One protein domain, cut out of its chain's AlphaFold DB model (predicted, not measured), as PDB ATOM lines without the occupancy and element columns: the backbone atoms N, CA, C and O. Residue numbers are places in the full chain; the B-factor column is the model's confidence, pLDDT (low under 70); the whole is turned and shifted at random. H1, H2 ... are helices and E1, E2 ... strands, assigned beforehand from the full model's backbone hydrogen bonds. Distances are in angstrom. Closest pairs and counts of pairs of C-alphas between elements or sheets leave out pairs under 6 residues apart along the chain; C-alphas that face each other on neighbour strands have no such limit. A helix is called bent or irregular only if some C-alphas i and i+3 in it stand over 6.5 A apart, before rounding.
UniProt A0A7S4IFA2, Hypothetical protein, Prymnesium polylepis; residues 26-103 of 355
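AT A GLANCE: This is residues 26 to 103 of the 355 residues of the protein "Hypothetical protein" of Prymnesium polylepis (UniProt A0A7S4IFA2). A long, bent strand, E3, runs through one strongly twisted sheet, with E5 along its first part on one side, and E2 and then E4 along its other side. The small hairpin of E1 and E2 lies at the beginning of E3, the turn of the hairpin of E3 and E4 lies at the opposite end of the longest axis, and the short helix H1 only grazes the sheet. The printed part has 78 residues, with one named helix and five named strands in the order H1, E1, E2, E3, E4, E5; the class is mostly strand, though under half of the residues, 35, are in named elements. The sheet is branched and its neighbour pairs are antiparallel. The whole is only just compact, close to loose, with a radius of gyration of the C-alphas of 13.7 A and spans of 42 by 29 by 21 A.

HOW THE PARTS SIT: H1, residues 26 to 30, is on the sheet but only grazes it, with its residues 28 to 30; its O i to N i+4 pair is within hydrogen-bond range. The closest C-alphas of H1 and E2, residues 40 to 42, are those of Phe 28 and Phe 42, 7.3 A apart. E1, residues 32 to 34, forms a hairpin with E2, antiparallel at 144 degrees, with N 33 and O 41 2.8 A apart. On the other side of E2 is E3, residues 55 to 65, also antiparallel and a hairpin with it; N 42 and O 55 are 2.8 A apart. E3 bends by 51 degrees at residue 58, and its pairing is staggered, different parts of it having different neighbours. E4, residues 71 to 78, lies on the same side of E3 as E2, beside residues 58 to 65, and forms a hairpin with E3 at 147 degrees; N 62 and O 74 are 2.9 A apart. E5, residues 97 to 101, lies on the other side of E3, beside residues 55 to 61, antiparallel at 156 degrees, with N 58 and O 99 2.9 A apart. E4 and E5 are apart. E1 to E4 form a meander, each strand the antiparallel neighbour of the one before.

IN THESE COORDINATES: H1 begins at C-alpha 26, (-53.521, -19.098, 7.957). E3 is 29.5 A long from C-alpha 55 to C-alpha 65, at (-43.780, 3.957, 8.892). E4 is 20.7 A long and E5 13.3 A, ending at C-alpha 101, (-44.591, -15.937, -9.847).

THE WHOLE: The C-alphas of Ala 36 and Leu 68 are the two farthest apart, at 43.8 A. The printed part has no cut. The links E2 to E3 and E4 to E5 are long, with 12 and 18 residues. The mean pLDDT of the printed part is 95.3, and no printed residue is under 70.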
ATOM      1  N   SER A  26     -53.390 -17.678   7.611       94.88
ATOM      2  CA  SER A  26     -53.521 -19.098   7.957       94.88
ATOM      3  C   SER A  26     -53.589 -19.978   6.715       94.88
ATOM      4  O   SER A  26     -52.793 -20.896   6.588       94.88
ATOM      5  N   ASP A  27     -54.481 -19.644   5.785       95.56
ATOM      6  CA  ASP A  27     -54.773 -20.464   4.609       95.56
ATOM      7  C   ASP A  27     -53.640 -20.376   3.582       95.56
ATOM      8  O   ASP A  27     -53.285 -21.359   2.941       95.56
ATOM      9  N   PHE A  28     -53.057 -19.184   3.417       97.50
ATOM     10  CA  PHE A  28     -51.986 -18.966   2.453       97.50
ATOM     11  C   PHE A  28     -50.690 -19.665   2.872       97.50
ATOM     12  O   PHE A  28     -50.127 -20.416   2.082       97.50
ATOM     13  N   PHE A  29     -50.219 -19.428   4.103       97.56
ATOM     14  CA  PHE A  29     -48.930 -19.950   4.563       97.56
ATOM     15  C   PHE A  29     -48.969 -21.457   4.842       97.56
ATOM     16  O   PHE A  29     -47.958 -22.117   4.623       97.56
ATOM     17  N   SER A  30     -50.113 -22.019   5.254       96.38
ATOM     18  CA  SER A  30     -50.257 -23.475   5.412       96.38
ATOM     19  C   SER A  30     -50.282 -24.231   4.079       96.38
ATOM     20  O   SER A  30     -49.963 -25.414   4.049       96.38
ATOM     21  N   SER A  31     -50.621 -23.551   2.979       97.31
ATOM     22  CA  SER A  31     -50.653 -24.123   1.625       97.31
ATOM     23  C   SER A  31     -49.317 -23.993   0.878       97.31
ATOM     24  O   SER A  31     -49.263 -24.237  -0.330       97.31
ATOM     25  N   LEU A  32     -48.250 -23.542   1.547       97.94
ATOM     26  CA  LEU A  32     -46.921 -23.466   0.948       97.94
ATOM     27  C   LEU A  32     -46.220 -24.818   1.048       97.94
ATOM     28  O   LEU A  32     -46.010 -25.349   2.135       97.94
ATOM     29  N   THR A  33     -45.792 -25.339  -0.093       97.00
ATOM     30  CA  THR A  33     -44.975 -26.548  -0.190       97.00
ATOM     31  C   THR A  33     -43.579 -26.188  -0.665       97.00
ATOM     32  O   THR A  33     -43.431 -25.389  -1.596       97.00
ATOM     33  N   ARG A  34     -42.555 -26.800  -0.068       96.25
ATOM     34  CA  ARG A  34     -41.185 -26.669  -0.560       96.25
ATOM     35  C   ARG A  34     -40.927 -27.703  -1.650       96.25
ATOM     36  O   ARG A  34     -41.168 -28.887  -1.439       96.25
ATOM     37  N   THR A  35     -40.462 -27.259  -2.807       95.12
ATOM     38  CA  THR A  35     -40.025 -28.137  -3.900       95.12
ATOM     39  C   THR A  35     -38.632 -28.708  -3.612       95.12
ATOM     40  O   THR A  35     -37.912 -28.208  -2.746       95.12
ATOM     41  N   ALA A  36     -38.231 -29.748  -4.352       94.75
ATOM     42  CA  ALA A  36     -36.917 -30.387  -4.198       94.75
ATOM     43  C   ALA A  36     -35.737 -29.418  -4.422       94.75
ATOM     44  O   ALA A  36     -34.693 -29.559  -3.797       94.75
ATOM     45  N   ASP A  37     -35.926 -28.397  -5.261       93.75
ATOM     46  CA  ASP A  37     -34.951 -27.330  -5.534       93.75
ATOM     47  C   ASP A  37     -35.025 -26.150  -4.541       93.75
ATOM     48  O   ASP A  37     -34.410 -25.107  -4.748       93.75
ATOM     49  N   GLY A  38     -35.782 -26.294  -3.450       93.94
ATOM     50  CA  GLY A  38     -35.824 -25.340  -2.345       93.94
ATOM     51  C   GLY A  38     -36.800 -24.172  -2.509       93.94
ATOM     52  O   GLY A  38     -36.989 -23.430  -1.534       93.94
ATOM     53  N   ARG A  39     -37.461 -24.023  -3.668       95.69
ATOM     54  CA  ARG A  39     -38.493 -22.994  -3.886       95.69
ATOM     55  C   ARG A  39     -39.723 -23.251  -3.013       95.69
ATOM     56  O   ARG A  39     -40.041 -24.383  -2.660       95.69
ATOM     57  N   CYS A  40     -40.422 -22.180  -2.651       97.75
ATOM     58  CA  CYS A  40     -41.672 -22.253  -1.893       97.75
ATOM     59  C   CYS A  40     -42.840 -21.960  -2.833       97.75
ATOM     60  O   CYS A  40     -42.960 -20.842  -3.328       97.75
ATOM     61  N   CYS A  41     -43.706 -22.940  -3.062       97.75
ATOM     62  CA  CYS A  41     -44.831 -22.824  -3.986       97.75
ATOM     63  C   CYS A  41     -46.158 -22.911  -3.237       97.75
ATOM     64  O   CYS A  41     -46.355 -23.785  -2.401       97.75
ATOM     65  N   PHE A  42     -47.082 -22.015  -3.562       97.88
ATOM     66  CA  PHE A  42     -48.476 -22.098  -3.157       97.88
ATOM     67  C   PHE A  42     -49.213 -23.089  -4.067       97.88
ATOM     68  O   PHE A  42     -49.296 -22.876  -5.281       97.88
ATOM     69  N   THR A  43     -49.755 -24.157  -3.482       95.06
ATOM     70  CA  THR A  43     -50.427 -25.257  -4.205       95.06
ATOM     71  C   THR A  43     -51.954 -25.204  -4.131       95.06
ATOM     72  O   THR A  43     -52.634 -25.979  -4.799       95.06
ATOM     73  N   GLY A  44     -52.511 -24.273  -3.352       95.31
ATOM     74  CA  GLY A  44     -53.954 -24.070  -3.243       95.31
ATOM     75  C   GLY A  44     -54.568 -23.287  -4.413       95.31
ATOM     76  O   GLY A  44     -53.915 -22.957  -5.403       95.31
ATOM     77  N   VAL A  45     -55.847 -22.925  -4.257       96.69
ATOM     78  CA  VAL A  45     -56.592 -22.063  -5.192       96.69
ATOM     79  C   VAL A  45     -56.682 -20.647  -4.625       96.69
ATOM     80  O   VAL A  45     -57.433 -20.383  -3.680       96.69
ATOM     81  N   LEU A  46     -55.935 -19.699  -5.199       97.19
ATOM     82  CA  LEU A  46     -55.812 -18.365  -4.611       97.19
ATOM     83  C   LEU A  46     -57.114 -17.564  -4.757       97.19
ATOM     84  O   LEU A  46     -57.560 -17.257  -5.863       97.19
ATOM     85  N   ASN A  47     -57.721 -17.184  -3.627       96.44
ATOM     86  CA  ASN A  47     -58.966 -16.403  -3.571       96.44
ATOM     87  C   ASN A  47     -60.121 -17.014  -4.401       96.44
ATOM     88  O   ASN A  47     -61.009 -16.300  -4.863       96.44
ATOM     89  N   GLY A  48     -60.120 -18.337  -4.603       96.06
ATOM     90  CA  GLY A  48     -61.142 -19.036  -5.386       96.06
ATOM     91  C   GLY A  48     -61.042 -18.849  -6.906       96.06
ATOM     92  O   GLY A  48     -62.023 -19.139  -7.600       96.06
ATOM     93  N   TRP A  49     -59.910 -18.356  -7.426       97.06
ATOM     94  CA  TRP A  49     -59.597 -18.320  -8.859       97.06
ATOM     95  C   TRP A  49     -58.968 -19.644  -9.318       97.06
ATOM     96  O   TRP A  49     -57.808 -19.885  -8.983       97.06
ATOM     97  N   PRO A  50     -59.668 -20.486 -10.104       96.75
ATOM     98  CA  PRO A  50     -59.132 -21.781 -10.533       96.75
ATOM     99  C   PRO A  50     -57.828 -21.688 -11.337       96.75
ATOM    100  O   PRO A  50     -57.018 -22.604 -11.277       96.75
ATOM    101  N   GLY A  51     -57.613 -20.584 -12.061       95.44
ATOM    102  CA  GLY A  51     -56.388 -20.357 -12.832       95.44
ATOM    103  C   GLY A  51     -55.190 -19.879 -12.006       95.44
ATOM    104  O   GLY A  51     -54.089 -19.799 -12.536       95.44
ATOM    105  N   LEU A  52     -55.371 -19.546 -10.721       96.38
ATOM    106  CA  LEU A  52     -54.295 -19.081  -9.838       96.38
ATOM    107  C   LEU A  52     -53.849 -20.201  -8.891       96.38
ATOM    108  O   LEU A  52     -54.157 -20.184  -7.696       96.38
ATOM    109  N   THR A  53     -53.136 -21.169  -9.460       95.44
ATOM    110  CA  THR A  53     -52.572 -22.346  -8.781       95.44
ATOM    111  C   THR A  53     -51.082 -22.476  -9.105       95.44
ATOM    112  O   THR A  53     -50.599 -21.852 -10.051       95.44
ATOM    113  N   ASN A  54     -50.346 -23.271  -8.321       94.62
ATOM    114  CA  ASN A  54     -48.922 -23.566  -8.544       94.62
ATOM    115  C   ASN A  54     -48.050 -22.304  -8.676       94.62
ATOM    116  O   ASN A  54     -47.303 -22.134  -9.639       94.62
ATOM    117  N   LEU A  55     -48.178 -21.396  -7.706       97.56
ATOM    118  CA  LEU A  55     -47.535 -20.083  -7.734       97.56
ATOM    119  C   LEU A  55     -46.311 -20.055  -6.814       97.56
ATOM    120  O   LEU A  55     -46.438 -20.266  -5.611       97.56
ATOM    121  N   GLU A  56     -45.134 -19.744  -7.347       98.00
ATOM    122  CA  GLU A  56     -43.911 -19.575  -6.557       98.00
ATOM    123  C   GLU A  56     -43.996 -18.290  -5.721       98.00
ATOM    124  O   GLU A  56     -44.275 -17.207  -6.241       98.00
ATOM    125  N   LEU A  57     -43.729 -18.386  -4.419       98.31
ATOM    126  CA  LEU A  57     -43.606 -17.237  -3.534       98.31
ATOM    127  C   LEU A  57     -42.228 -16.587  -3.701       98.31
ATOM    128  O   LEU A  57     -41.207 -17.160  -3.333       98.31
ATOM    129  N   VAL A  58     -42.217 -15.349  -4.197       98.38
ATOM    130  CA  VAL A  58     -40.986 -14.592  -4.481       98.38
ATOM    131  C   VAL A  58     -40.600 -13.673  -3.325       98.38
ATOM    132  O   VAL A  58     -39.428 -13.564  -2.973       98.38
ATOM    133  N   SER A  59     -41.570 -12.966  -2.737       98.31
ATOM    134  CA  SER A  59     -41.293 -12.060  -1.617       98.31
ATOM    135  C   SER A  59     -42.520 -11.781  -0.759       98.31
ATOM    136  O   SER A  59     -43.658 -11.881  -1.225       98.31
ATOM    137  N   ILE A  60     -42.272 -11.373   0.485       98.44
ATOM    138  CA  ILE A  60     -43.276 -10.864   1.420       98.44
ATOM    139  C   ILE A  60     -42.885  -9.438   1.800       98.44
ATOM    140  O   ILE A  60     -41.755  -9.163   2.207       98.44
ATOM    141  N   THR A  61     -43.832  -8.514   1.693       98.06
ATOM    142  CA  THR A  61     -43.633  -7.098   2.003       98.06
ATOM    143  C   THR A  61     -44.756  -6.565   2.883       98.06
ATOM    144  O   THR A  61     -45.878  -7.068   2.868       98.06
ATOM    145  N   ALA A  62     -44.478  -5.524   3.661       97.00
ATOM    146  CA  ALA A  62     -45.480  -4.822   4.451       97.00
ATOM    147  C   ALA A  62     -45.294  -3.311   4.350       97.00
ATOM    148  O   ALA A  62     -44.185  -2.800   4.187       97.00
ATOM    149  N   LYS A  63     -46.403  -2.584   4.490       95.06
ATOM    150  CA  LYS A  63     -46.375  -1.132   4.650       95.06
ATOM    151  C   LYS A  63     -45.863  -0.809   6.055       95.06
ATOM    152  O   LYS A  63     -46.441  -1.263   7.037       95.06
ATOM    153  N   ALA A  64     -44.804  -0.016   6.147       92.81
ATOM    154  CA  ALA A  64     -44.216   0.436   7.402       92.81
ATOM    155  C   ALA A  64     -44.184   1.971   7.463       92.81
ATOM    156  O   ALA A  64     -44.316   2.650   6.442       92.81
ATOM    157  N   ARG A  65     -44.019   2.524   8.668       93.12
ATOM    158  CA  ARG A  65     -43.780   3.957   8.892       93.12
ATOM    159  C   ARG A  65     -42.397   4.149   9.501       93.12
ATOM    160  O   ARG A  65     -42.003   3.398  10.391       93.12
ATOM    161  N   SER A  66     -41.651   5.118   8.986       92.25
ATOM    162  CA  SER A  66     -40.387   5.566   9.578       92.25
ATOM    163  C   SER A  66     -40.642   6.345  10.873       92.25
ATOM    164  O   SER A  66     -41.780   6.722  11.159       92.25
ATOM    165  N   ARG A  67     -39.578   6.635  11.639       91.31
ATOM    166  CA  ARG A  67     -39.667   7.499  12.833       91.31
ATOM    167  C   ARG A  67     -40.206   8.902  12.508       91.31
ATOM    168  O   ARG A  67     -40.878   9.487  13.341       91.31
ATOM    169  N   LEU A  68     -39.997   9.384  11.278       94.00
ATOM    170  CA  LEU A  68     -40.506  10.665  10.763       94.00
ATOM    171  C   LEU A  68     -41.913  10.559  10.141       94.00
ATOM    172  O   LEU A  68     -42.332  11.424   9.381       94.00
ATOM    173  N   GLY A  69     -42.631   9.452  10.347       93.38
ATOM    174  CA  GLY A  69     -43.984   9.256   9.816       93.38
ATOM    175  C   GLY A  69     -44.066   8.915   8.321       93.38
ATOM    176  O   GLY A  69     -45.118   8.463   7.860       93.38
ATOM    177  N   ARG A  70     -42.969   9.030   7.555       95.19
ATOM    178  CA  ARG A  70     -42.942   8.652   6.130       95.19
ATOM    179  C   ARG A  70     -43.256   7.168   5.960       95.19
ATOM    180  O   ARG A  70     -42.629   6.314   6.592       95.19
ATOM    181  N   THR A  71     -44.216   6.873   5.092       95.69
ATOM    182  CA  THR A  71     -44.579   5.506   4.707       95.69
ATOM    183  C   THR A  71     -43.536   4.930   3.751       95.69
ATOM    184  O   THR A  71     -43.151   5.599   2.797       95.69
ATOM    185  N   TYR A  72     -43.141   3.676   3.959       95.31
ATOM    186  CA  TYR A  72     -42.296   2.922   3.033       95.31
ATOM    187  C   TYR A  72     -42.729   1.450   2.958       95.31
ATOM    188  O   TYR A  72     -43.527   0.980   3.777       95.31
ATOM    189  N   ILE A  73     -42.229   0.723   1.958       96.75
ATOM    190  CA  ILE A  73     -42.443  -0.721   1.825       96.75
ATOM    191  C   ILE A  73     -41.252  -1.439   2.452       96.75
ATOM    192  O   ILE A  73     -40.131  -1.337   1.961       96.75
ATOM    193  N   LYS A  74     -41.495  -2.158   3.548       96.25
ATOM    194  CA  LYS A  74     -40.497  -3.014   4.185       96.25
ATOM    195  C   LYS A  74     -40.591  -4.413   3.591       96.25
ATOM    196  O   LYS A  74     -41.669  -5.009   3.576       96.25
ATOM    197  N   ARG A  75     -39.461  -4.948   3.142       97.38
ATOM    198  CA  ARG A  75     -39.321  -6.349   2.745       97.38
ATOM    199  C   ARG A  75     -39.089  -7.199   3.991       97.38
ATOM    200  O   ARG A  75     -38.294  -6.827   4.850       97.38
ATOM    201  N   LEU A  76     -39.867  -8.264   4.123       97.25
ATOM    202  CA  LEU A  76     -39.915  -9.114   5.313       97.25
ATOM    203  C   LEU A  76     -39.321 -10.496   5.050       97.25
ATOM    204  O   LEU A  76     -38.830 -11.112   5.986       97.25
ATOM    205  N   TRP A  77     -39.405 -10.959   3.801       97.88
ATOM    206  CA  TRP A  77     -38.884 -12.244   3.350       97.88
ATOM    207  C   TRP A  77     -38.680 -12.240   1.825       97.88
ATOM    208  O   TRP A  77     -39.433 -11.557   1.116       97.88
ATOM    209  N   ASN A  78     -37.726 -13.033   1.331       97.75
ATOM    210  CA  ASN A  78     -37.455 -13.326  -0.082       97.75
ATOM    211  C   ASN A  78     -37.194 -14.812  -0.349       97.75
ATOM    212  O   ASN A  78     -36.738 -15.525   0.536       97.75
ATOM    213  N   SER A  79     -37.337 -15.238  -1.608       95.31
ATOM    214  CA  SER A  79     -37.074 -16.620  -2.051       95.31
ATOM    215  C   SER A  79     -35.646 -17.139  -1.823       95.31
ATOM    216  O   SER A  79     -35.440 -18.347  -1.872       95.31
ATOM    217  N   GLY A  80     -34.675 -16.267  -1.534       92.88
ATOM    218  CA  GLY A  80     -33.309 -16.649  -1.153       92.88
ATOM    219  C   GLY A  80     -33.071 -16.765   0.357       92.88
ATOM    220  O   GLY A  80     -31.970 -17.121   0.776       92.88
ATOM    221  N   ASP A  81     -34.064 -16.447   1.188       95.06
ATOM    222  CA  ASP A  81     -33.891 -16.445   2.636       95.06
ATOM    223  C   ASP A  81     -33.877 -17.880   3.188       95.06
ATOM    224  O   ASP A  81     -34.665 -18.740   2.791       95.06
ATOM    225  N   LYS A  82     -32.997 -18.138   4.164       93.19
ATOM    226  CA  LYS A  82     -32.904 -19.454   4.827       93.19
ATOM    227  C   LYS A  82     -34.139 -19.776   5.673       93.19
ATOM    228  O   LYS A  82     -34.489 -20.944   5.831       93.19
ATOM    229  N   ALA A  83     -34.767 -18.745   6.241       94.50
ATOM    230  CA  ALA A  83     -35.952 -18.885   7.075       94.50
ATOM    231  C   ALA A  83     -37.175 -19.265   6.230       94.50
ATOM    232  O   ALA A  83     -37.358 -18.762   5.120       94.50
ATOM    233  N   ALA A  84     -38.039 -20.119   6.780       95.69
ATOM    234  CA  ALA A  84     -39.302 -20.451   6.134       95.69
ATOM    235  C   ALA A  84     -40.194 -19.196   6.012       95.69
ATOM    236  O   ALA A  84     -40.249 -18.392   6.951       95.69
ATOM    237  N   PRO A  85     -40.902 -19.011   4.883       97.50
ATOM    238  CA  PRO A  85     -41.843 -17.910   4.734       97.50
ATOM    239  C   PRO A  85     -42.979 -18.053   5.746       97.50
ATOM    240  O   PRO A  85     -43.671 -19.067   5.787       97.50
ATOM    241  N   ALA A  86     -43.203 -17.010   6.538       97.00
ATOM    242  CA  ALA A  86     -44.275 -16.972   7.520       97.00
ATOM    243  C   ALA A  86     -44.888 -15.572   7.602       97.00
ATOM    244  O   ALA A  86     -44.273 -14.568   7.222       97.00
ATOM    245  N   PHE A  87     -46.105 -15.494   8.143       96.00
ATOM    246  CA  PHE A  87     -46.659 -14.204   8.536       96.00
ATOM    247  C   PHE A  87     -45.803 -13.617   9.675       96.00
ATOM    248  O   PHE A  87     -45.499 -14.336  10.629       96.00
ATOM    249  N   PRO A  88     -45.404 -12.334   9.623       92.44
ATOM    250  CA  PRO A  88     -44.549 -11.760  10.658       92.44
ATOM    251  C   PRO A  88     -45.235 -11.763  12.027       92.44
ATOM    252  O   PRO A  88     -46.377 -11.327  12.141       92.44
ATOM    253  N   ALA A  89     -44.499 -12.106  13.086       90.56
ATOM    254  CA  ALA A  89     -44.993 -12.092  14.471       90.56
ATOM    255  C   ALA A  89     -45.315 -10.682  15.031       90.56
ATOM    256  O   ALA A  89     -45.611 -10.520  16.212       90.56
ATOM    257  N   ASN A  90     -45.250  -9.631  14.208       87.94
ATOM    258  CA  ASN A  90     -45.550  -8.269  14.628       87.94
ATOM    259  C   ASN A  90     -47.068  -8.063  14.737       87.94
ATOM    260  O   ASN A  90     -47.744  -7.868  13.726       87.94
ATOM    261  N   SER A  91     -47.574  -8.011  15.970       80.75
ATOM    262  CA  SER A  91     -48.995  -7.813  16.288       80.75
ATOM    263  C   SER A  91     -49.609  -6.527  15.717       80.75
ATOM    264  O   SER A  91     -50.828  -6.435  15.597       80.75
ATOM    265  N   LYS A  92     -48.795  -5.538  15.317       87.12
ATOM    266  CA  LYS A  92     -49.272  -4.291  14.692       87.12
ATOM    267  C   LYS A  92     -49.572  -4.436  13.197       87.12
ATOM    268  O   LYS A  92     -50.191  -3.544  12.618       87.12
ATOM    269  N   LEU A  93     -49.116  -5.508  12.543       89.50
ATOM    270  CA  LEU A  93     -49.379  -5.735  11.123       89.50
ATOM    271  C   LEU A  93     -50.735  -6.414  10.933       89.50
ATOM    272  O   LEU A  93     -50.952  -7.545  11.349       89.50
ATOM    273  N   THR A  94     -51.636  -5.735  10.227       88.69
ATOM    274  CA  THR A  94     -52.961  -6.272   9.871       88.69
ATOM    275  C   THR A  94     -52.973  -7.010   8.531       88.69
ATOM    276  O   THR A  94     -53.974  -7.628   8.177       88.69
ATOM    277  N   GLY A  95     -51.871  -6.956   7.779       93.44
ATOM    278  CA  GLY A  95     -51.713  -7.646   6.506       93.44
ATOM    279  C   GLY A  95     -50.329  -7.451   5.891       93.44
ATOM    280  O   GLY A  95     -49.588  -6.532   6.249       93.44
ATOM    281  N   VAL A  96     -50.008  -8.318   4.936       96.88
ATOM    282  CA  VAL A  96     -48.795  -8.273   4.110       96.88
ATOM    283  C   VAL A  96     -49.181  -8.347   2.634       96.88
ATOM    284  O   VAL A  96     -50.296  -8.747   2.294       96.88
ATOM    285  N   ARG A  97     -48.263  -7.967   1.748       97.69
ATOM    286  CA  ARG A  97     -48.352  -8.218   0.312       97.69
ATOM    287  C   ARG A  97     -47.339  -9.290  -0.051       97.69
ATOM    288  O   ARG A  97     -46.154  -9.141   0.246       97.69
ATOM    289  N   VAL A  98     -47.814 -10.327  -0.722       97.81
ATOM    290  CA  VAL A  98     -46.969 -11.360  -1.315       97.81
ATOM    291  C   VAL A  98     -46.781 -11.070  -2.799       97.81
ATOM    292  O   VAL A  98     -47.714 -10.619  -3.465       97.81
ATOM    293  N   THR A  99     -45.580 -11.317  -3.308       97.94
ATOM    294  CA  THR A  99     -45.318 -11.376  -4.748       97.94
ATOM    295  C   THR A  99     -45.233 -12.836  -5.138       97.94
ATOM    296  O   THR A  99     -44.447 -13.585  -4.557       97.94
ATOM    297  N   LEU A 100     -46.050 -13.217  -6.111       97.56
ATOM    298  CA  LEU A 100     -46.146 -14.570  -6.629       97.56
ATOM    299  C   LEU A 100     -45.680 -14.595  -8.081       97.56
ATOM    300  O   LEU A 100     -45.937 -13.648  -8.826       97.56
ATOM    301  N   ARG A 101     -45.029 -15.682  -8.478       97.00
ATOM    302  CA  ARG A 101     -44.591 -15.937  -9.847       97.00
ATOM    303  C   ARG A 101     -45.302 -17.179 -10.373       97.00
ATOM    304  O   ARG A 101     -45.293 -18.225  -9.731       97.00
ATOM    305  N   ALA A 102     -45.948 -17.037 -11.524       95.38
ATOM    306  CA  ALA A 102     -46.526 -18.163 -12.245       95.38
ATOM    307  C   ALA A 102     -45.419 -18.971 -12.953       95.38
ATOM    308  O   ALA A 102     -44.327 -18.435 -13.172       95.38
ATOM    309  N   PRO A 103     -45.662 -20.244 -13.305       93.12
ATOM    310  CA  PRO A 103     -44.685 -21.050 -14.032       93.12
ATOM    311  C   PRO A 103     -44.216 -20.368 -15.331       93.12
ATOM    312  O   PRO A 103     -45.038 -19.743 -15.997       93.12
TER     313      PRO A 103